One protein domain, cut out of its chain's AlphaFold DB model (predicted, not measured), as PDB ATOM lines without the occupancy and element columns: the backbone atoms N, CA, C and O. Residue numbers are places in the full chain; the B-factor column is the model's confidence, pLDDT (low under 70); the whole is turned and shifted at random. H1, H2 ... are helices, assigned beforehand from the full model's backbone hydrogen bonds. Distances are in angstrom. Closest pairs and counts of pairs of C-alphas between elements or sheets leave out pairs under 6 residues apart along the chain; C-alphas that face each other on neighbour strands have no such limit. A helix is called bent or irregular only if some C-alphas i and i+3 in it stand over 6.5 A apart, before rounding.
ATOM      1  N   ASP A  36     516.299 461.545 320.820       68.31
ATOM      2  CA  ASP A  36     515.987 460.884 319.543       68.31
ATOM      3  C   ASP A  36     515.179 459.581 319.740       68.31
ATOM      4  O   ASP A  36     514.768 458.929 318.775       68.31
ATOM      5  N   GLU A  37     514.975 459.156 320.990       78.31
ATOM      6  CA  GLU A  37     514.309 457.891 321.315       78.31
ATOM      7  C   GLU A  37     512.796 457.899 321.046       78.31
ATOM      8  O   GLU A  37     512.320 456.917 320.463       78.31
ATOM      9  N   PRO A  38     512.021 458.945 321.411       88.69
ATOM     10  CA  PRO A  38     510.584 458.933 321.199       88.69
ATOM     11  C   PRO A  38     510.215 458.889 319.714       88.69
ATOM     12  O   PRO A  38     510.881 459.469 318.851       88.69
ATOM     13  N   ILE A  39     509.126 458.183 319.417       89.25
ATOM     14  CA  ILE A  39     508.508 458.194 318.088       89.25
ATOM     15  C   ILE A  39     507.607 459.416 317.941       89.25
ATOM     16  O   ILE A  39     507.102 459.968 318.921       89.25
ATOM     17  N   MET A  40     507.319 459.802 316.706       88.50
ATOM     18  CA  MET A  40     506.452 460.928 316.375       88.50
ATOM     19  C   MET A  40     505.100 460.858 317.106       88.50
ATOM     20  O   MET A  40     504.639 461.867 317.639       88.50
ATOM     21  N   LEU A  41     504.492 459.669 317.207       86.38
ATOM     22  CA  LEU A  41     503.237 459.488 317.943       86.38
ATOM     23  C   LEU A  41     503.379 459.815 319.442       86.38
ATOM     24  O   LEU A  41     502.461 460.385 320.022       86.38
ATOM     25  N   GLN A  42     504.519 459.519 320.071       89.19
ATOM     26  CA  GLN A  42     504.767 459.876 321.473       89.19
ATOM     27  C   GLN A  42     504.916 461.394 321.651       89.19
ATOM     28  O   GLN A  42     504.370 461.944 322.607       89.19
ATOM     29  N   HIS A  43     505.566 462.096 320.716       89.25
ATOM     30  CA  HIS A  43     505.606 463.564 320.738       89.25
ATOM     31  C   HIS A  43     504.207 464.179 320.606       89.25
ATOM     32  O   HIS A  43     503.852 465.081 321.364       89.25
ATOM     33  N   MET A  44     503.381 463.666 319.685       87.44
ATOM     34  CA  MET A  44     502.001 464.138 319.539       87.44
ATOM     35  C   MET A  44     501.181 463.872 320.796       87.44
ATOM     36  O   MET A  44     500.562 464.793 321.318       87.44
ATOM     37  N   LEU A  45     501.204 462.637 321.306       87.50
ATOM     38  CA  LEU A  45     500.420 462.240 322.475       87.50
ATOM     39  C   LEU A  45     500.785 463.061 323.709       87.50
ATOM     40  O   LEU A  45     499.896 463.517 324.415       87.50
ATOM     41  N   THR A  46     502.073 463.294 323.965       91.00
ATOM     42  CA  THR A  46     502.497 464.076 325.135       91.00
ATOM     43  C   THR A  46     502.091 465.547 325.038       91.00
ATOM     44  O   THR A  46     501.548 466.082 326.004       91.00
ATOM     45  N   GLY A  47     502.268 466.188 323.878       91.56
ATOM     46  CA  GLY A  47     501.825 467.570 323.664       91.56
ATOM     47  C   GLY A  47     500.300 467.719 323.699       91.56
ATOM     48  O   GLY A  47     499.777 468.616 324.361       91.56
ATOM     49  N   MET A  48     499.582 466.809 323.036       89.56
ATOM     50  CA  MET A  48     498.120 466.777 323.050       89.56
ATOM     51  C   MET A  48     497.599 466.538 324.457       89.56
ATOM     52  O   MET A  48     496.743 467.288 324.891       89.56
ATOM     53  N   ASN A  49     498.148 465.583 325.210       91.12
ATOM     54  CA  ASN A  49     497.705 465.327 326.575       91.12
ATOM     55  C   ASN A  49     497.983 466.510 327.506       91.12
ATOM     56  O   ASN A  49     497.103 466.839 328.295       91.12
ATOM     57  N   ALA A  50     499.131 467.195 327.412       94.31
ATOM     58  CA  ALA A  50     499.388 468.402 328.210       94.31
ATOM     59  C   ALA A  50     498.318 469.477 327.971       94.31
ATOM     60  O   ALA A  50     497.753 470.033 328.918       94.31
ATOM     61  N   HIS A  51     497.986 469.711 326.702       94.56
ATOM     62  CA  HIS A  51     496.971 470.683 326.330       94.56
ATOM     63  C   HIS A  51     495.561 470.204 326.698       94.56
ATOM     64  O   HIS A  51     494.744 470.951 327.241       94.56
ATOM     65  N   ASP A  52     495.271 468.930 326.448       92.00
ATOM     66  CA  ASP A  52     493.923 468.406 326.529       92.00
ATOM     67  C   ASP A  52     493.478 468.012 327.939       92.00
ATOM     68  O   ASP A  52     492.274 467.933 328.201       92.00
ATOM     69  N   THR A  53     494.432 467.840 328.853       94.69
ATOM     70  CA  THR A  53     494.182 467.592 330.276       94.69
ATOM     71  C   THR A  53     494.331 468.878 331.089       94.69
ATOM     72  O   THR A  53     493.344 469.465 331.536       94.69
ATOM     73  N   PHE A  54     495.569 469.338 331.258       97.00
ATOM     74  CA  PHE A  54     495.936 470.386 332.200       97.00
ATOM     75  C   PHE A  54     495.444 471.761 331.759       97.00
ATOM     76  O   PHE A  54     494.719 472.423 332.504       97.00
ATOM     77  N   ASP A  55     495.780 472.179 330.537       96.75
ATOM     78  CA  ASP A  55     495.371 473.499 330.052       96.75
ATOM     79  C   ASP A  55     493.852 473.606 329.929       96.75
ATOM     80  O   ASP A  55     493.284 474.652 330.272       96.75
ATOM     81  N   LEU A  56     493.183 472.540 329.463       95.62
ATOM     82  CA  LEU A  56     491.732 472.575 329.328       95.62
ATOM     83  C   LEU A  56     491.060 472.617 330.695       95.62
ATOM     84  O   LEU A  56     490.136 473.405 330.861       95.62
ATOM     85  N   GLY A  57     491.511 471.826 331.673       96.44
ATOM     86  CA  GLY A  57     490.908 471.830 333.006       96.44
ATOM     87  C   GLY A  57     490.958 473.214 333.661       96.44
ATOM     88  O   GLY A  57     489.947 473.699 334.170       96.44
ATOM     89  N   ILE A  58     492.098 473.905 333.550       96.31
ATOM     90  CA  ILE A  58     492.238 475.278 334.059       96.31
ATOM     91  C   ILE A  58     491.336 476.238 333.283       96.31
ATOM     92  O   ILE A  58     490.558 476.978 333.881       96.31
ATOM     93  N   THR A  59     491.381 476.191 331.950       95.44
ATOM     94  CA  THR A  59     490.583 477.090 331.101       95.44
ATOM     95  C   THR A  59     489.080 476.890 331.324       95.44
ATOM     96  O   THR A  59     488.323 477.860 331.362       95.44
ATOM     97  N   ALA A  60     488.629 475.644 331.469       95.19
ATOM     98  CA  ALA A  60     487.230 475.315 331.707       95.19
ATOM     99  C   ALA A  60     486.760 475.893 333.047       95.19
ATOM    100  O   ALA A  60     485.726 476.556 333.080       95.19
ATOM    101  N   ALA A  61     487.546 475.737 334.118       95.31
ATOM    102  CA  ALA A  61     487.243 476.338 335.417       95.31
ATOM    103  C   ALA A  61     487.218 477.877 335.363       95.31
ATOM    104  O   ALA A  61     486.316 478.498 335.917       95.31
ATOM    105  N   GLU A  62     488.159 478.504 334.651       93.44
ATOM    106  CA  GLU A  62     488.194 479.963 334.457       93.44
ATOM    107  C   GLU A  62     486.990 480.486 333.653       93.44
ATOM    108  O   GLU A  62     486.553 481.619 333.850       93.44
ATOM    109  N   THR A  63     486.445 479.668 332.748       93.31
ATOM    110  CA  THR A  63     485.331 480.046 331.861       93.31
ATOM    111  C   THR A  63     483.959 479.784 332.489       93.31
ATOM    112  O   THR A  63     482.995 480.479 332.178       93.31
ATOM    113  N   ALA A  64     483.860 478.789 333.369       91.94
ATOM    114  CA  ALA A  64     482.608 478.278 333.927       91.94
ATOM    115  C   ALA A  64     481.876 479.239 334.885       91.94
ATOM    116  O   ALA A  64     480.679 479.079 335.128       91.94
ATOM    117  N   LEU A  71     478.656 474.442 330.235       93.69
ATOM    118  CA  LEU A  71     479.691 474.127 329.248       93.69
ATOM    119  C   LEU A  71     479.674 472.657 328.805       93.69
ATOM    120  O   LEU A  71     480.373 472.315 327.855       93.69
ATOM    121  N   ARG A  72     478.898 471.779 329.461       92.94
ATOM    122  CA  ARG A  72     478.966 470.322 329.251       92.94
ATOM    123  C   ARG A  72     478.704 469.919 327.802       92.94
ATOM    124  O   ARG A  72     479.477 469.160 327.230       92.94
ATOM    125  N   ASN A  73     477.642 470.459 327.206       94.38
ATOM    126  CA  ASN A  73     477.258 470.116 325.835       94.38
ATOM    127  C   ASN A  73     478.340 470.515 324.823       94.38
ATOM    128  O   ASN A  73     478.660 469.733 323.932       94.38
ATOM    129  N   ASP A  74     478.919 471.708 324.977       92.31
ATOM    130  CA  ASP A  74     479.987 472.181 324.093       92.31
ATOM    131  C   ASP A  74     481.270 471.365 324.300       92.31
ATOM    132  O   ASP A  74     481.931 470.987 323.332       92.31
ATOM    133  N   PHE A  75     481.596 471.038 325.553       91.94
ATOM    134  CA  PHE A  75     482.738 470.199 325.909       91.94
ATOM    135  C   PHE A  75     482.646 468.808 325.264       91.94
ATOM    136  O   PHE A  75     483.598 468.356 324.623       91.94
ATOM    137  N   ASP A  76     481.490 468.150 325.384       91.69
ATOM    138  CA  ASP A  76     481.245 466.826 324.806       91.69
ATOM    139  C   ASP A  76     481.244 466.877 323.266       91.69
ATOM    140  O   ASP A  76     481.847 466.020 322.618       91.69
ATOM    141  N   ALA A  77     480.661 467.919 322.661       92.88
ATOM    142  CA  ALA A  77     480.672 468.094 321.208       92.88
ATOM    143  C   ALA A  77     482.099 468.262 320.648       92.88
ATOM    144  O   ALA A  77     482.439 467.669 319.622       92.88
ATOM    145  N   VAL A  78     482.955 469.039 321.323       90.12
ATOM    146  CA  VAL A  78     484.371 469.181 320.945       90.12
ATOM    147  C   VAL A  78     485.123 467.860 321.124       90.12
ATOM    148  O   VAL A  78     485.916 467.498 320.256       90.12
ATOM    149  N   ASN A  79     484.853 467.113 322.199       89.56
ATOM    150  CA  ASN A  79     485.438 465.789 322.417       89.56
ATOM    151  C   ASN A  79     485.113 464.823 321.266       89.56
ATOM    152  O   ASN A  79     486.012 464.185 320.722       89.56
ATOM    153  N   ASP A  80     483.853 464.770 320.828       88.81
ATOM    154  CA  ASP A  80     483.451 463.909 319.712       88.81
ATOM    155  C   ASP A  80     484.111 464.322 318.388       88.81
ATOM    156  O   ASP A  80     484.519 463.463 317.599       88.81
ATOM    157  N   ILE A  81     484.296 465.627 318.156       89.19
ATOM    158  CA  ILE A  81     485.063 466.118 317.005       89.19
ATOM    159  C   ILE A  81     486.515 465.637 317.091       89.19
ATOM    160  O   ILE A  81     487.012 465.088 316.108       89.19
ATOM    161  N   LEU A  82     487.191 465.792 318.231       84.69
ATOM    162  CA  LEU A  82     488.589 465.376 318.402       84.69
ATOM    163  C   LEU A  82     488.765 463.867 318.232       84.69
ATOM    164  O   LEU A  82     489.633 463.430 317.477       84.69
ATOM    165  N   VAL A  83     487.890 463.069 318.846       87.12
ATOM    166  CA  VAL A  83     487.874 461.611 318.679       87.12
ATOM    167  C   VAL A  83     487.690 461.230 317.208       87.12
ATOM    168  O   VAL A  83     488.372 460.331 316.719       87.12
ATOM    169  N   SER A  84     486.841 461.944 316.460       84.31
ATOM    170  CA  SER A  84     486.672 461.686 315.024       84.31
ATOM    171  C   SER A  84     487.948 461.919 314.200       84.31
ATOM    172  O   SER A  84     488.077 461.360 313.112       84.31
ATOM    173  N   GLN A  85     488.899 462.716 314.707       84.12
ATOM    174  CA  GLN A  85     490.187 462.977 314.055       84.12
ATOM    175  C   GLN A  85     491.262 461.926 314.379       84.12
ATOM    176  O   GLN A  85     492.278 461.885 313.688       84.12
ATOM    177  N   ALA A  86     491.051 461.044 315.363       82.50
ATOM    178  CA  ALA A  86     492.040 460.029 315.745       82.50
ATOM    179  C   ALA A  86     492.436 459.120 314.565       82.50
ATOM    180  O   ALA A  86     493.618 458.842 314.359       82.50
ATOM    181  N   ASN A  87     491.462 458.738 313.731       81.81
ATOM    182  CA  ASN A  87     491.705 457.981 312.496       81.81
ATOM    183  C   ASN A  87     492.608 458.730 311.513       81.81
ATOM    184  O   ASN A  87     493.515 458.141 310.938       81.81
ATOM    185  N   VAL A  88     492.389 460.035 311.350       82.50
ATOM    186  CA  VAL A  88     493.160 460.870 310.419       82.50
ATOM    187  C   VAL A  88     494.627 460.929 310.850       82.50
ATOM    188  O   VAL A  88     495.517 460.796 310.013       82.50
ATOM    189  N   ILE A  89     494.885 461.066 312.155       80.75
ATOM    190  CA  ILE A  89     496.245 461.062 312.719       80.75
ATOM    191  C   ILE A  89     496.916 459.700 312.504       80.75
ATOM    192  O   ILE A  89     498.074 459.644 312.084       80.75
ATOM    193  N   ALA A  90     496.198 458.600 312.746       82.81
ATOM    194  CA  ALA A  90     496.726 457.254 312.544       82.81
ATOM    195  C   ALA A  90     497.059 456.975 311.066       82.81
ATOM    196  O   ALA A  90     498.153 456.499 310.762       82.81
ATOM    197  N   ASP A  91     496.168 457.340 310.141       84.12
ATOM    198  CA  ASP A  91     496.364 457.161 308.697       84.12
ATOM    199  C   ASP A  91     497.502 458.031 308.151       84.12
ATOM    200  O   ASP A  91     498.245 457.626 307.253       84.12
ATOM    201  N   ALA A  92     497.668 459.239 308.687       84.25
ATOM    202  CA  ALA A  92     498.791 460.096 308.339       84.25
ATOM    203  C   ALA A  92     500.116 459.531 308.879       84.25
ATOM    204  O   ALA A  92     501.109 459.501 308.156       84.25
ATOM    205  N   THR A  93     500.111 459.004 310.109       84.88
ATOM    206  CA  THR A  93     501.274 458.347 310.729       84.88
ATOM    207  C   THR A  93     501.694 457.101 309.949       84.88
ATOM    208  O   THR A  93     502.883 456.885 309.718       84.88
ATOM    209  N   GLU A  94     500.737 456.305 309.466       87.25
ATOM    210  CA  GLU A  94     501.016 455.127 308.639       87.25
ATOM    211  C   GLU A  94     501.780 455.469 307.348       87.25
ATOM    212  O   GLU A  94     502.643 454.697 306.928       87.25
ATOM    213  N   GLN A  95     501.519 456.632 306.741       85.69
ATOM    214  CA  GLN A  95     502.188 457.056 305.504       85.69
ATOM    215  C   GLN A  95     503.679 457.373 305.697       85.69
ATOM    216  O   GLN A  95     504.452 457.225 304.751       85.69
ATOM    217  N   ILE A  96     504.088 457.787 306.899       87.69
ATOM    218  CA  ILE A  96     505.461 458.236 307.206       87.69
ATOM    219  C   ILE A  96     506.235 457.288 308.126       87.69
ATOM    220  O   ILE A  96     507.433 457.475 308.346       87.69
ATOM    221  N   SER A  97     505.575 456.244 308.629       88.56
ATOM    222  CA  SER A  97     506.161 455.268 309.542       88.56
ATOM    223  C   SER A  97     505.870 453.828 309.091       88.56
ATOM    224  O   SER A  97     504.842 453.246 309.451       88.56
ATOM    225  N   PRO A  98     506.779 453.199 308.316       88.44
ATOM    226  CA  PRO A  98     506.638 451.807 307.875       88.44
ATOM    227  C   PRO A  98     506.489 450.812 309.033       88.44
ATOM    228  O   PRO A  98     505.745 449.829 308.916       88.44
ATOM    229  N   GLY A  99     507.168 451.075 310.154       88.19
ATOM    230  CA  GLY A  99     507.042 450.296 311.381       88.19
ATOM    231  C   GLY A  99     505.632 450.384 311.960       88.19
ATOM    232  O   GLY A  99     505.038 449.350 312.273       88.19
ATOM    233  N   PHE A 100     505.050 451.588 312.005       87.62
ATOM    234  CA  PHE A 100     503.674 451.785 312.464       87.62
ATOM    235  C   PHE A 100     502.673 451.136 311.505       87.62
ATOM    236  O   PHE A 100     501.761 450.438 311.937       87.62
ATOM    237  N   ALA A 101     502.902 451.235 310.195       88.19
ATOM    238  CA  ALA A 101     502.098 450.546 309.190       88.19
ATOM    239  C   ALA A 101     502.072 449.021 309.415       88.19
ATOM    240  O   ALA A 101     501.040 448.365 309.270       88.19
ATOM    241  N   ARG A 102     503.212 448.421 309.788       87.44
ATOM    242  CA  ARG A 102     503.261 446.993 310.142       87.44
ATOM    243  C   ARG A 102     502.568 446.691 311.462       87.44
ATOM    244  O   ARG A 102     501.869 445.683 311.511       87.44
ATOM    245  N   TYR A 103     502.738 447.536 312.477       85.06
ATOM    246  CA  TYR A 103     502.013 447.438 313.745       85.06
ATOM    247  C   TYR A 103     500.497 447.394 313.499       85.06
ATOM    248  O   TYR A 103     499.844 446.428 313.890       85.06
ATOM    249  N   ARG A 104     499.960 448.351 312.729       83.50
ATOM    250  CA  ARG A 104     498.535 448.415 312.363       83.50
ATOM    251  C   ARG A 104     498.054 447.199 311.573       83.50
ATOM    252  O   ARG A 104     496.952 446.720 311.793       83.50
ATOM    253  N   ARG A 105     498.867 446.661 310.656       83.69
ATOM    254  CA  ARG A 105     498.496 445.446 309.903       83.69
ATOM    255  C   ARG A 105     498.495 444.177 310.756       83.69
ATOM    256  O   ARG A 105     497.775 443.238 310.424       83.69
ATOM    257  N   GLN A 106     499.334 444.113 311.790       79.94
ATOM    258  CA  GLN A 106     499.458 442.940 312.663       79.94
ATOM    259  C   GLN A 106     498.468 442.961 313.829       79.94
ATOM    260  O   GLN A 106     498.039 441.900 314.280       79.94
ATOM    261  N   LEU A 107     498.064 444.145 314.286       69.12
ATOM    262  CA  LEU A 107     496.971 444.313 315.234       69.12
ATOM    263  C   LEU A 107     495.671 444.511 314.469       69.12
ATOM    264  O   LEU A 107     495.397 445.575 313.935       69.12
ATOM    265  N   THR A 108     494.847 443.470 314.423       54.81
ATOM    266  CA  THR A 108     493.564 443.453 313.714       54.81
ATOM    267  C   THR A 108     492.471 444.297 314.401       54.81
ATOM    268  O   THR A 108     491.389 443.776 314.668       54.81
ATOM    269  N   GLY A 109     492.723 445.586 314.671       56.22
ATOM    270  CA  GLY A 109     491.654 446.595 314.683       56.22
ATOM    271  C   GLY A 109     491.384 447.425 315.943       56.22
ATOM    272  O   GLY A 109     490.275 447.940 316.027       56.22
ATOM    273  N   ASP A 110     492.312 447.586 316.895       68.38
ATOM    274  CA  ASP A 110     492.053 448.425 318.092       68.38
ATOM    275  C   ASP A 110     493.093 449.528 318.365       68.38
ATOM    276  O   ASP A 110     493.045 450.197 319.390       68.38
ATOM    277  N   ASP A 111     494.026 449.786 317.448       71.06
ATOM    278  CA  ASP A 111     494.941 450.936 317.546       71.06
ATOM    279  C   ASP A 111     494.172 452.266 317.630       71.06
ATOM    280  O   ASP A 111     494.477 453.131 318.451       71.06
ATOM    281  N   ILE A 112     493.110 452.385 316.836       78.50
ATOM    282  CA  ILE A 112     492.188 453.520 316.862       78.50
ATOM    283  C   ILE A 112     491.399 453.581 318.167       78.50
ATOM    284  O   ILE A 112     491.174 454.674 318.693       78.50
ATOM    285  N   GLY A 113     490.970 452.434 318.697       81.50
ATOM    286  CA  GLY A 113     490.248 452.381 319.963       81.50
ATOM    287  C   GLY A 113     491.133 452.786 321.135       81.50
ATOM    288  O   GLY A 113     490.681 453.555 321.976       81.50
ATOM    289  N   LEU A 114     492.412 452.396 321.133       80.06
ATOM    290  CA  LEU A 114     493.404 452.854 322.107       80.06
ATOM    291  C   LEU A 114     493.608 454.374 322.041       80.06
ATOM    292  O   LEU A 114     493.492 455.039 323.067       80.06
ATOM    293  N   LEU A 115     493.836 454.941 320.848       81.12
ATOM    294  CA  LEU A 115     493.981 456.396 320.676       81.12
ATOM    295  C   LEU A 115     492.711 457.157 321.089       81.12
ATOM    296  O   LEU A 115     492.775 458.206 321.725       81.12
ATOM    297  N   THR A 116     491.541 456.615 320.757       86.06
ATOM    298  CA  THR A 116     490.246 457.196 321.128       86.06
ATOM    299  C   THR A 116     490.003 457.127 322.634       86.06
ATOM    300  O   THR A 116     489.506 458.089 323.219       86.06
ATOM    301  N   ALA A 117     490.325 456.000 323.269       87.00
ATOM    302  CA  ALA A 117     490.177 455.814 324.707       87.00
ATOM    303  C   ALA A 117     491.082 456.776 325.478       87.00
ATOM    304  O   ALA A 117     490.632 457.385 326.445       87.00
ATOM    305  N   GLU A 118     492.309 456.959 325.000       86.19
ATOM    306  CA  GLU A 118     493.278 457.901 325.545       86.19
ATOM    307  C   GLU A 118     492.773 459.351 325.469       86.19
ATOM    308  O   GLU A 118     492.701 460.042 326.485       86.19
ATOM    309  N   LEU A 119     492.296 459.788 324.298       88.44
ATOM    310  CA  LEU A 119     491.690 461.115 324.126       88.44
ATOM    311  C   LEU A 119     490.491 461.342 325.058       88.44
ATOM    312  O   LEU A 119     490.388 462.390 325.699       88.44
ATOM    313  N   ARG A 120     489.590 460.354 325.158       91.31
ATOM    314  CA  ARG A 120     488.421 460.432 326.047       91.31
ATOM    315  C   ARG A 120     488.846 460.516 327.511       91.31
ATOM    316  O   ARG A 120     488.347 461.375 328.231       91.31
ATOM    317  N   GLN A 121     489.803 459.687 327.925       91.62
ATOM    318  CA  GLN A 121     490.354 459.710 329.276       91.62
ATOM    319  C   GLN A 121     490.963 461.077 329.608       91.62
ATOM    320  O   GLN A 121     490.660 461.637 330.662       91.62
ATOM    321  N   SER A 122     491.751 461.655 328.700       91.62
ATOM    322  CA  SER A 122     492.330 462.988 328.876       91.62
ATOM    323  C   SER A 122     491.263 464.069 329.083       91.62
ATOM    324  O   SER A 122     491.361 464.902 329.989       91.62
ATOM    325  N   ARG A 123     490.185 464.020 328.300       94.00
ATOM    326  CA  ARG A 123     489.058 464.958 328.406       94.00
ATOM    327  C   ARG A 123     488.277 464.789 329.709       94.00
ATOM    328  O   ARG A 123     487.970 465.784 330.364       94.00
ATOM    329  N   ASP A 124     488.016 463.557 330.130       94.56
ATOM    330  CA  ASP A 124     487.338 463.276 331.401       94.56
ATOM    331  C   ASP A 124     488.173 463.738 332.607       94.56
ATOM    332  O   ASP A 124     487.631 464.281 333.580       94.56
ATOM    333  N   MET A 125     489.502 463.598 332.530       95.12
ATOM    334  CA  MET A 125     490.420 464.133 333.539       95.12
ATOM    335  C   MET A 125     490.394 465.661 333.576       95.12
ATOM    336  O   MET A 125     490.328 466.225 334.667       95.12
ATOM    337  N   ALA A 126     490.370 466.340 332.423       96.62
ATOM    338  CA  ALA A 126     490.234 467.798 332.370       96.62
ATOM    339  C   ALA A 126     488.928 468.277 333.017       96.62
ATOM    340  O   ALA A 126     488.938 469.214 333.815       96.62
ATOM    341  N   TRP A 127     487.809 467.614 332.711       97.19
ATOM    342  CA  TRP A 127     486.507 467.927 333.301       97.19
ATOM    343  C   TRP A 127     486.515 467.741 334.823       97.19
ATOM    344  O   TRP A 127     486.046 468.600 335.568       97.19
ATOM    345  N   THR A 128     487.094 466.635 335.293       96.75
ATOM    346  CA  THR A 128     487.232 466.342 336.725       96.75
ATOM    347  C   THR A 128     488.118 467.368 337.431       96.75
ATOM    348  O   THR A 128     487.744 467.888 338.481       96.75
ATOM    349  N   PHE A 129     489.263 467.711 336.841       97.69
ATOM    350  CA  PHE A 129     490.169 468.733 337.363       97.69
ATOM    351  C   PHE A 129     489.482 470.101 337.449       97.69
ATOM    352  O   PHE A 129     489.554 470.770 338.480       97.69
ATOM    353  N   ALA A 130     488.732 470.487 336.416       97.44
ATOM    354  CA  ALA A 130     487.979 471.734 336.418       97.44
ATOM    355  C   ALA A 130     486.932 471.780 337.549       97.44
ATOM    356  O   ALA A 130     486.795 472.804 338.220       97.44
ATOM    357  N   GLN A 131     486.226 470.671 337.813       97.19
ATOM    358  CA  GLN A 131     485.284 470.589 338.939       97.19
ATOM    359  C   GLN A 131     485.991 470.775 340.283       97.19
ATOM    360  O   GLN A 131     485.493 471.496 341.144       97.19
ATOM    361  N   GLN A 132     487.158 470.151 340.459       96.75
ATOM    362  CA  GLN A 132     487.946 470.281 341.685       96.75
ATOM    363  C   GLN A 132     488.432 471.719 341.896       96.75
ATOM    364  O   GLN A 132     488.371 472.223 343.015       96.75
ATOM    365  N   LEU A 133     488.832 472.418 340.829       96.81
ATOM    366  CA  LEU A 133     489.187 473.838 340.902       96.81
ATOM    367  C   LEU A 133     488.006 474.723 341.312       96.81
ATOM    368  O   LEU A 133     488.187 475.654 342.098       96.81
ATOM    369  N   LEU A 134     486.806 474.454 340.795       95.62
ATOM    370  CA  LEU A 134     485.613 475.224 341.153       95.62
ATOM    371  C   LEU A 134     485.130 474.955 342.579       95.62
ATOM    372  O   LEU A 134     484.624 475.873 343.221       95.62
ATOM    373  N   ALA A 135     485.293 473.726 343.072       95.69
ATOM    374  CA  ALA A 135     484.900 473.345 344.426       95.69
ATOM    375  C   ALA A 135     485.770 474.002 345.513       95.69
ATOM    376  O   ALA A 135     485.328 474.141 346.654       95.69
ATOM    377  N   GLU A 136     486.991 474.413 345.167       95.94
ATOM    378  CA  GLU A 136     487.927 475.037 346.094       95.94
ATOM    379  C   GLU A 136     487.812 476.574 346.113       95.94
ATOM    380  O   GLU A 136     487.649 477.215 345.062       95.94
ATOM    381  N   PRO A 137     487.968 477.206 347.296       93.94
ATOM    382  CA  PRO A 137     488.127 478.651 347.399       93.94
ATOM    383  C   PRO A 137     489.316 479.140 346.570       93.94
ATOM    384  O   PRO A 137     490.328 478.449 346.446       93.94
ATOM    385  N   GLU A 138     489.245 480.378 346.081       91.56
ATOM    386  CA  GLU A 138     490.293 480.978 345.242       91.56
ATOM    387  C   GLU A 138     491.696 480.885 345.870       91.56
ATOM    388  O   GLU A 138     492.666 480.592 345.175       91.56
ATOM    389  N   SER A 139     491.795 481.012 347.199       94.69
ATOM    390  CA  SER A 139     493.056 480.889 347.945       94.69
ATOM    391  C   SER A 139     493.727 479.515 347.837       94.69
ATOM    392  O   SER A 139     494.935 479.420 348.037       94.69
ATOM    393  N   ASN A 140     492.966 478.458 347.542       95.50
ATOM    394  CA  ASN A 140     493.464 477.084 347.442       95.50
ATOM    395  C   ASN A 140     493.705 476.648 345.991       95.50
ATOM    396  O   ASN A 140     494.434 475.682 345.765       95.50
ATOM    397  N   ARG A 141     493.140 477.352 345.000       94.75
ATOM    398  CA  ARG A 141     493.195 476.934 343.588       94.75
ATOM    399  C   ARG A 141     494.619 476.783 343.064       94.75
ATOM    400  O   ARG A 141     494.885 475.815 342.363       94.75
ATOM    401  N   SER A 142     495.545 477.666 343.454       95.62
ATOM    402  CA  SER A 142     496.960 477.542 343.059       95.62
ATOM    403  C   SER A 142     497.554 476.203 343.493       95.62
ATOM    404  O   SER A 142     498.207 475.541 342.698       95.62
ATOM    405  N   LYS A 143     497.265 475.756 344.722       96.06
ATOM    406  CA  LYS A 143     497.750 474.465 345.214       96.06
ATOM    407  C   LYS A 143     497.165 473.300 344.414       96.06
ATOM    408  O   LYS A 143     497.887 472.363 344.096       96.06
ATOM    409  N   VAL A 144     495.874 473.354 344.081       97.00
ATOM    410  CA  VAL A 144     495.232 472.317 343.258       97.00
ATOM    411  C   VAL A 144     495.858 472.260 341.866       97.00
ATOM    412  O   VAL A 144     496.087 471.163 341.361       97.00
ATOM    413  N   ILE A 145     496.163 473.417 341.268       97.44
ATOM    414  CA  ILE A 145     496.873 473.501 339.986       97.44
ATOM    415  C   ILE A 145     498.256 472.853 340.102       97.44
ATOM    416  O   ILE A 145     498.568 472.000 339.281       97.44
ATOM    417  N   ASP A 146     499.045 473.187 341.123       97.19
ATOM    418  CA  ASP A 146     500.400 472.641 341.311       97.19
ATOM    419  C   ASP A 146     500.395 471.116 341.552       97.19
ATOM    420  O   ASP A 146     501.235 470.374 341.027       97.19
ATOM    421  N   ASP A 147     499.420 470.626 342.325       96.69
ATOM    422  CA  ASP A 147     499.243 469.195 342.575       96.69
ATOM    423  C   ASP A 147     498.887 468.460 341.262       96.69
ATOM    424  O   ASP A 147     499.481 467.423 340.951       96.69
ATOM    425  N   HIS A 148     497.978 469.013 340.448       97.56
ATOM    426  CA  HIS A 148     497.605 468.432 339.150       97.56
ATOM    427  C   HIS A 148     498.707 468.546 338.102       97.56
ATOM    428  O   HIS A 148     498.869 467.624 337.307       97.56
ATOM    429  N   ASP A 149     499.486 469.626 338.117       97.50
ATOM    430  CA  ASP A 149     500.658 469.787 337.257       97.50
ATOM    431  C   ASP A 149     501.632 468.624 337.478       97.50
ATOM    432  O   ASP A 149     502.051 467.951 336.538       97.50
ATOM    433  N   THR A 150     501.894 468.294 338.745       96.31
ATOM    434  CA  THR A 150     502.747 467.161 339.124       96.31
ATOM    435  C   THR A 150     502.151 465.816 338.683       96.31
ATOM    436  O   THR A 150     502.855 464.975 338.117       96.31
ATOM    437  N   ILE A 151     500.851 465.599 338.919       94.94
ATOM    438  CA  ILE A 151     500.156 464.346 338.575       94.94
ATOM    439  C   ILE A 151     500.145 464.120 337.058       94.94
ATOM    440  O   ILE A 151     500.509 463.038 336.587       94.94
ATOM    441  N   PHE A 152     499.759 465.130 336.282       95.25
ATOM    442  CA  PHE A 152     499.685 465.011 334.831       95.25
ATOM    443  C   PHE A 152     501.069 464.948 334.193       95.25
ATOM    444  O   PHE A 152     501.251 464.178 333.253       95.25
ATOM    445  N   ALA A 153     502.079 465.631 334.739       94.62
ATOM    446  CA  ALA A 153     503.459 465.461 334.289       94.62
ATOM    447  C   ALA A 153     503.948 464.013 334.449       94.62
ATOM    448  O   ALA A 153     504.605 463.473 333.557       94.62
ATOM    449  N   TRP A 154     503.622 463.357 335.567       91.88
ATOM    450  CA  TRP A 154     503.926 461.937 335.752       91.88
ATOM    451  C   TRP A 154     503.199 461.060 334.725       91.88
ATOM    452  O   TRP A 154     503.802 460.164 334.130       91.88
ATOM    453  N   TRP A 155     501.921 461.343 334.475       89.12
ATOM    454  CA  TRP A 155     501.109 460.587 333.525       89.12
ATOM    455  C   TRP A 155     501.597 460.752 332.074       89.12
ATOM    456  O   TRP A 155     501.718 459.770 331.345       89.12
ATOM    457  N   ILE A 156     502.012 461.955 331.672       89.44
ATOM    458  CA  ILE A 156     502.668 462.209 330.380       89.44
ATOM    459  C   ILE A 156     503.959 461.401 330.246       89.44
ATOM    460  O   ILE A 156     504.141 460.703 329.251       89.44
ATOM    461  N   ARG A 157     504.829 461.408 331.263       89.00
ATOM    462  CA  ARG A 157     506.090 460.641 331.226       89.00
ATOM    463  C   ARG A 157     505.872 459.132 331.091       89.00
ATOM    464  O   ARG A 157     506.728 458.435 330.545       89.00
ATOM    465  N   ARG A 158     504.726 458.609 331.539       86.00
ATOM    466  CA  ARG A 158     504.358 457.197 331.349       86.00
ATOM    467  C   ARG A 158     504.137 456.836 329.875       86.00
ATOM    468  O   ARG A 158     504.477 455.722 329.491       86.00
ATOM    469  N   HIS A 159     503.657 457.761 329.044       82.81
ATOM    470  CA  HIS A 159     503.483 457.540 327.598       82.81
ATOM    471  C   HIS A 159     504.809 457.338 326.855       82.81
ATOM    472  O   HIS A 159     504.856 456.691 325.808       82.81
ATOM    473  N   LEU A 160     505.902 457.845 327.424       84.19
ATOM    474  CA  LEU A 160     507.250 457.670 326.885       84.19
ATOM    475  C   LEU A 160     507.815 456.277 327.157       84.19
ATOM    476  O   LEU A 160     508.703 455.828 326.446       84.19
ATOM    477  N   ASN A 161     507.269 455.577 328.153       84.44
ATOM    478  CA  ASN A 161     507.772 454.294 328.626       84.44
ATOM    479  C   ASN A 161     506.627 453.268 328.711       84.44
ATOM    480  O   ASN A 161     506.243 452.858 329.815       84.44
ATOM    481  N   PRO A 162     506.026 452.872 327.570       83.88
ATOM    482  CA  PRO A 162     504.954 451.887 327.577       83.88
ATOM    483  C   PRO A 162     505.465 450.518 328.061       83.88
ATOM    484  O   PRO A 162     506.622 450.177 327.829       83.88
ATOM    485  N   PRO A 163     504.633 449.702 328.730       84.38
ATOM    486  CA  PRO A 163     505.037 448.362 329.147       84.38
ATOM    487  C   PRO A 163     505.118 447.391 327.950       84.38
ATOM    488  O   PRO A 163     504.417 447.584 326.951       84.38
ATOM    489  N   PRO A 164     505.892 446.294 328.047       83.50
ATOM    490  CA  PRO A 164     505.835 445.211 327.069       83.50
ATOM    491  C   PRO A 164     504.418 444.614 326.949       83.50
ATOM    492  O   PRO A 164     503.708 444.529 327.956       83.50
ATOM    493  N   PRO A 165     503.991 444.179 325.745       84.88
ATOM    494  CA  PRO A 165     504.762 444.135 324.496       84.88
ATOM    495  C   PRO A 165     504.745 445.452 323.691       84.88
ATOM    496  O   PRO A 165     505.329 445.517 322.615       84.88
ATOM    497  N   LEU A 166     504.074 446.509 324.167       82.88
ATOM    498  CA  LEU A 166     503.952 447.769 323.421       82.88
ATOM    499  C   LEU A 166     505.305 448.484 323.258       82.88
ATOM    500  O   LEU A 166     505.558 449.058 322.201       82.88
ATOM    501  N   SER A 167     506.200 448.399 324.247       87.00
ATOM    502  CA  SER A 167     507.571 448.928 324.133       87.00
ATOM    503  C   SER A 167     508.348 448.342 322.954       87.00
ATOM    504  O   SER A 167     509.023 449.079 322.245       87.00
ATOM    505  N   GLU A 168     508.217 447.039 322.698       87.25
ATOM    506  CA  GLU A 168     508.916 446.363 321.596       87.25
ATOM    507  C   GLU A 168     508.459 446.913 320.240       87.25
ATOM    508  O   GLU A 168     509.264 447.132 319.332       87.25
ATOM    509  N   TRP A 169     507.163 447.207 320.118       86.88
ATOM    510  CA  TRP A 169     506.610 447.867 318.942       86.88
ATOM    511  C   TRP A 169     507.109 449.295 318.783       86.88
ATOM    512  O   TRP A 169     507.488 449.668 317.674       86.88
ATOM    513  N   VAL A 170     507.168 450.070 319.868       88.75
ATOM    514  CA  VAL A 170     507.723 451.430 319.843       88.75
ATOM    515  C   VAL A 170     509.172 451.421 319.357       88.75
ATOM    516  O   VAL A 170     509.508 452.206 318.476       88.75
ATOM    517  N   GLU A 171     510.008 450.487 319.812       88.12
ATOM    518  CA  GLU A 171     511.390 450.374 319.325       88.12
ATOM    519  C   GLU A 171     511.482 450.010 317.832       88.12
ATOM    520  O   GLU A 171     512.372 450.475 317.117       88.12
ATOM    521  N   VAL A 172     510.597 449.137 317.340       88.19
ATOM    522  CA  VAL A 172     510.529 448.802 315.907       88.19
ATOM    523  C   VAL A 172     510.105 450.021 315.091       88.19
ATOM    524  O   VAL A 172     510.703 450.287 314.051       88.19
ATOM    525  N   ILE A 173     509.112 450.770 315.569       90.00
ATOM    526  CA  ILE A 173     508.638 452.001 314.933       90.00
ATOM    527  C   ILE A 173     509.761 453.046 314.902       90.00
ATOM    528  O   ILE A 173     510.070 453.567 313.833       90.00
ATOM    529  N   ALA A 174     510.437 453.276 316.027       89.62
ATOM    530  CA  ALA A 174     511.510 454.262 316.168       89.62
ATOM    531  C   ALA A 174     512.683 454.052 315.201       89.62
ATOM    532  O   ALA A 174     513.340 455.018 314.810       89.62
ATOM    533  N   ARG A 175     512.953 452.798 314.813       87.94
ATOM    534  CA  ARG A 175     514.020 452.440 313.865       87.94
ATOM    535  C   ARG A 175     513.677 452.726 312.405       87.94
ATOM    536  O   ARG A 175     514.585 452.782 311.581       87.94
ATOM    537  N   GLU A 176     512.400 452.852 312.072       88.75
ATOM    538  CA  GLU A 176     511.944 452.902 310.680       88.75
ATOM    539  C   GLU A 176     511.164 454.152 310.314       88.75
ATOM    540  O   GLU A 176     510.991 454.445 309.133       88.75
ATOM    541  N   GLU A 177     510.666 454.864 311.315       88.69
ATOM    542  CA  GLU A 177     509.986 456.131 311.137       88.69
ATOM    543  C   GLU A 177     510.916 457.194 310.540       88.69
ATOM    544  O   GLU A 177     512.097 457.296 310.884       88.69
ATOM    545  N   SER A 178     510.361 458.011 309.644       88.75
ATOM    546  CA  SER A 178     511.049 459.188 309.120       88.75
ATOM    547  C   SER A 178     511.402 460.160 310.251       88.75
ATOM    548  O   SER A 178     510.536 460.578 311.015       88.75
ATOM    549  N   ARG A 179     512.670 460.584 310.318       87.69
ATOM    550  CA  ARG A 179     513.146 461.634 311.239       87.69
ATOM    551  C   ARG A 179     513.162 463.032 310.609       87.69
ATOM    552  O   ARG A 179     513.598 463.988 311.241       87.69
ATOM    553  N   ASP A 180     512.688 463.170 309.369       90.31
ATOM    554  CA  ASP A 180     512.532 464.471 308.718       90.31
ATOM    555  C   ASP A 180     511.256 465.154 309.230       90.31
ATOM    556  O   ASP A 180     510.155 464.938 308.720       90.31
ATOM    557  N   THR A 181     511.404 465.982 310.267       87.38
ATOM    558  CA  THR A 181     510.293 466.698 310.907       87.38
ATOM    559  C   THR A 181     509.499 467.554 309.917       87.38
ATOM    560  O   THR A 181     508.272 467.586 309.986       87.38
ATOM    561  N   ALA A 182     510.170 468.233 308.980       90.12
ATOM    562  CA  ALA A 182     509.506 469.106 308.016       90.12
ATOM    563  C   ALA A 182     508.668 468.294 307.019       90.12
ATOM    564  O   ALA A 182     507.521 468.649 306.738       90.12
ATOM    565  N   HIS A 183     509.216 467.179 306.528       89.88
ATOM    566  CA  HIS A 183     508.473 466.232 305.702       89.88
ATOM    567  C   HIS A 183     507.265 465.657 306.449       89.88
ATOM    568  O   HIS A 183     506.151 465.686 305.921       89.88
ATOM    569  N   ASN A 184     507.470 465.189 307.682       89.69
ATOM    570  CA  ASN A 184     506.426 464.578 308.499       89.69
ATOM    571  C   ASN A 184     505.262 465.550 308.733       89.69
ATOM    572  O   ASN A 184     504.115 465.202 308.457       89.69
ATOM    573  N   ILE A 185     505.548 466.792 309.147       87.19
ATOM    574  CA  ILE A 185     504.533 467.847 309.303       87.19
ATOM    575  C   ILE A 185     503.780 468.077 307.988       87.19
ATOM    576  O   ILE A 185     502.555 468.182 307.997       87.19
ATOM    577  N   GLY A 186     504.483 468.096 306.851       89.19
ATOM    578  CA  GLY A 186     503.861 468.250 305.537       89.19
ATOM    579  C   GLY A 186     502.870 467.132 305.188       89.19
ATOM    580  O   GLY A 186     501.811 467.411 304.626       89.19
ATOM    581  N   VAL A 187     503.173 465.875 305.528       86.94
ATOM    582  CA  VAL A 187     502.257 464.742 305.286       86.94
ATOM    583  C   VAL A 187     501.049 464.780 306.228       86.94
ATOM    584  O   VAL A 187     499.921 464.512 305.795       86.94
ATOM    585  N   LEU A 188     501.263 465.155 307.494       84.50
ATOM    586  CA  LEU A 188     500.191 465.333 308.477       84.50
ATOM    587  C   LEU A 188     499.210 466.429 308.037       84.50
ATOM    588  O   LEU A 188     498.007 466.180 307.983       84.50
ATOM    589  N   ASP A 189     499.719 467.598 307.643       86.19
ATOM    590  CA  ASP A 189     498.915 468.742 307.193       86.19
ATOM    591  C   ASP A 189     498.088 468.416 305.938       86.19
ATOM    592  O   ASP A 189     496.881 468.675 305.878       86.19
ATOM    593  N   GLN A 190     498.706 467.755 304.955       86.00
ATOM    594  CA  GLN A 190     498.009 467.310 303.747       86.00
ATOM    595  C   GLN A 190     496.890 466.316 304.054       86.00
ATOM    596  O   GLN A 190     495.854 466.347 303.392       86.00
ATOM    597  N   THR A 191     497.094 465.422 305.023       82.06
ATOM    598  CA  THR A 191     496.091 464.414 305.390       82.06
ATOM    599  C   THR A 191     494.950 465.046 306.189       82.06
ATOM    600  O   THR A 191     493.789 464.764 305.894       82.06
ATOM    601  N   ALA A 192     495.253 465.965 307.111       73.56
ATOM    602  CA  ALA A 192     494.264 466.717 307.887       73.56
ATOM    603  C   ALA A 192     493.403 467.659 307.025       73.56
ATOM    604  O   ALA A 192     492.222 467.857 307.301       73.56
ATOM    605  N   SER A 193     493.972 468.205 305.947       75.31
ATOM    606  CA  SER A 193     493.281 469.121 305.030       75.31
ATOM    607  C   SER A 193     492.368 468.422 304.008       75.31
ATOM    608  O   SER A 193     491.686 469.095 303.230       75.31
ATOM    609  N   ARG A 194     492.337 467.080 303.961       71.19
ATOM    610  CA  ARG A 194     491.471 466.344 303.024       71.19
ATOM    611  C   ARG A 194     489.999 466.452 303.447       71.19
ATOM    612  O   ARG A 194     489.686 466.256 304.619       71.19
TER     613      ARG A 194
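Overview. This is residues 36 to 64 and 71 to 194 of the 197 residues of an uncharacterized protein of Mycobacterium pseudokansasii (UniProt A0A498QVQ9). Three long helices, H1, H4 and H5, run side by side as a bundle, and H2a, one arm of the bent helix H2, packs on part of H4. At one end of the bundle the other arm, H2b, and the short helices H3, H6 and H7 make a head. The printed part has 153 residues with seven named helices, H1 to H7 in order, and no named strand; its class is all helix. It is compact, with a radius of gyration of the C-alphas of 17.2 A, and spans 51 by 31 by 31 A.

Arrangement. Start at H1, residues 40 to 64, with a kink of 29 degrees near residue 58. H4, residues 111 to 135, touches H1 at a shallow tilt of 28 degrees, the same way; their closest C-alphas are Gly 57 and Ala 126, 4.1 A apart. H5, residues 138 to 159, touches H1, closest at C-alphas 156 and 46, 5.6 A, and makes a hairpin with H4, closest at C-alphas 141 and 133, 5.7 A. H2, residues 71 to 96, was assigned as one helix by its hydrogen bonds but is bent, C-alphas 84 and 87 being 6.7 A apart; see arms H2a, 71 to 84, and H2b, 87 to 96. H2a touches H4 with residues 79 to 83 alone, closest at C-alphas 83 and 116, 5.6 A. H2b touches H7, residues 181 to 192, closest at C-alphas 92 and 188, 5.4 A. H3, residues 98 to 106, touches H2b only at the corner, closest at C-alphas 101 and 94, 4.7 A, and touches H6, residues 166 to 176, closest at C-alphas 99 and 173, 4.3 A. Every O i to N i+4 pair is within hydrogen-bond range in H2a, H3, H4 and H7; H1 has 19 of 21, H2b 5 of 6, H5 15 of 18 and H6 6 of 7.

Along the chain. Find C-alpha 40 at (506.452, 460.928, 316.375); H1 runs 34.3 A from there. H4 measures 36.4 A and H5 32.2 A, irregular with C-alphas 139 and 142 7.1 A apart. H7 ends at C-alpha 192, (494.264, 466.717, 307.887).

Size, cuts and confidence. The C-alphas farthest apart, Arg 105 and Ser 139, are 52.3 A apart. Residues 65 to 70 are cut out, and C-alphas 64 and 71 are 6.9 A apart across the cut. Of the links printed whole, none is long. Residue 36 and residues 107 to 110 have pLDDT under 70.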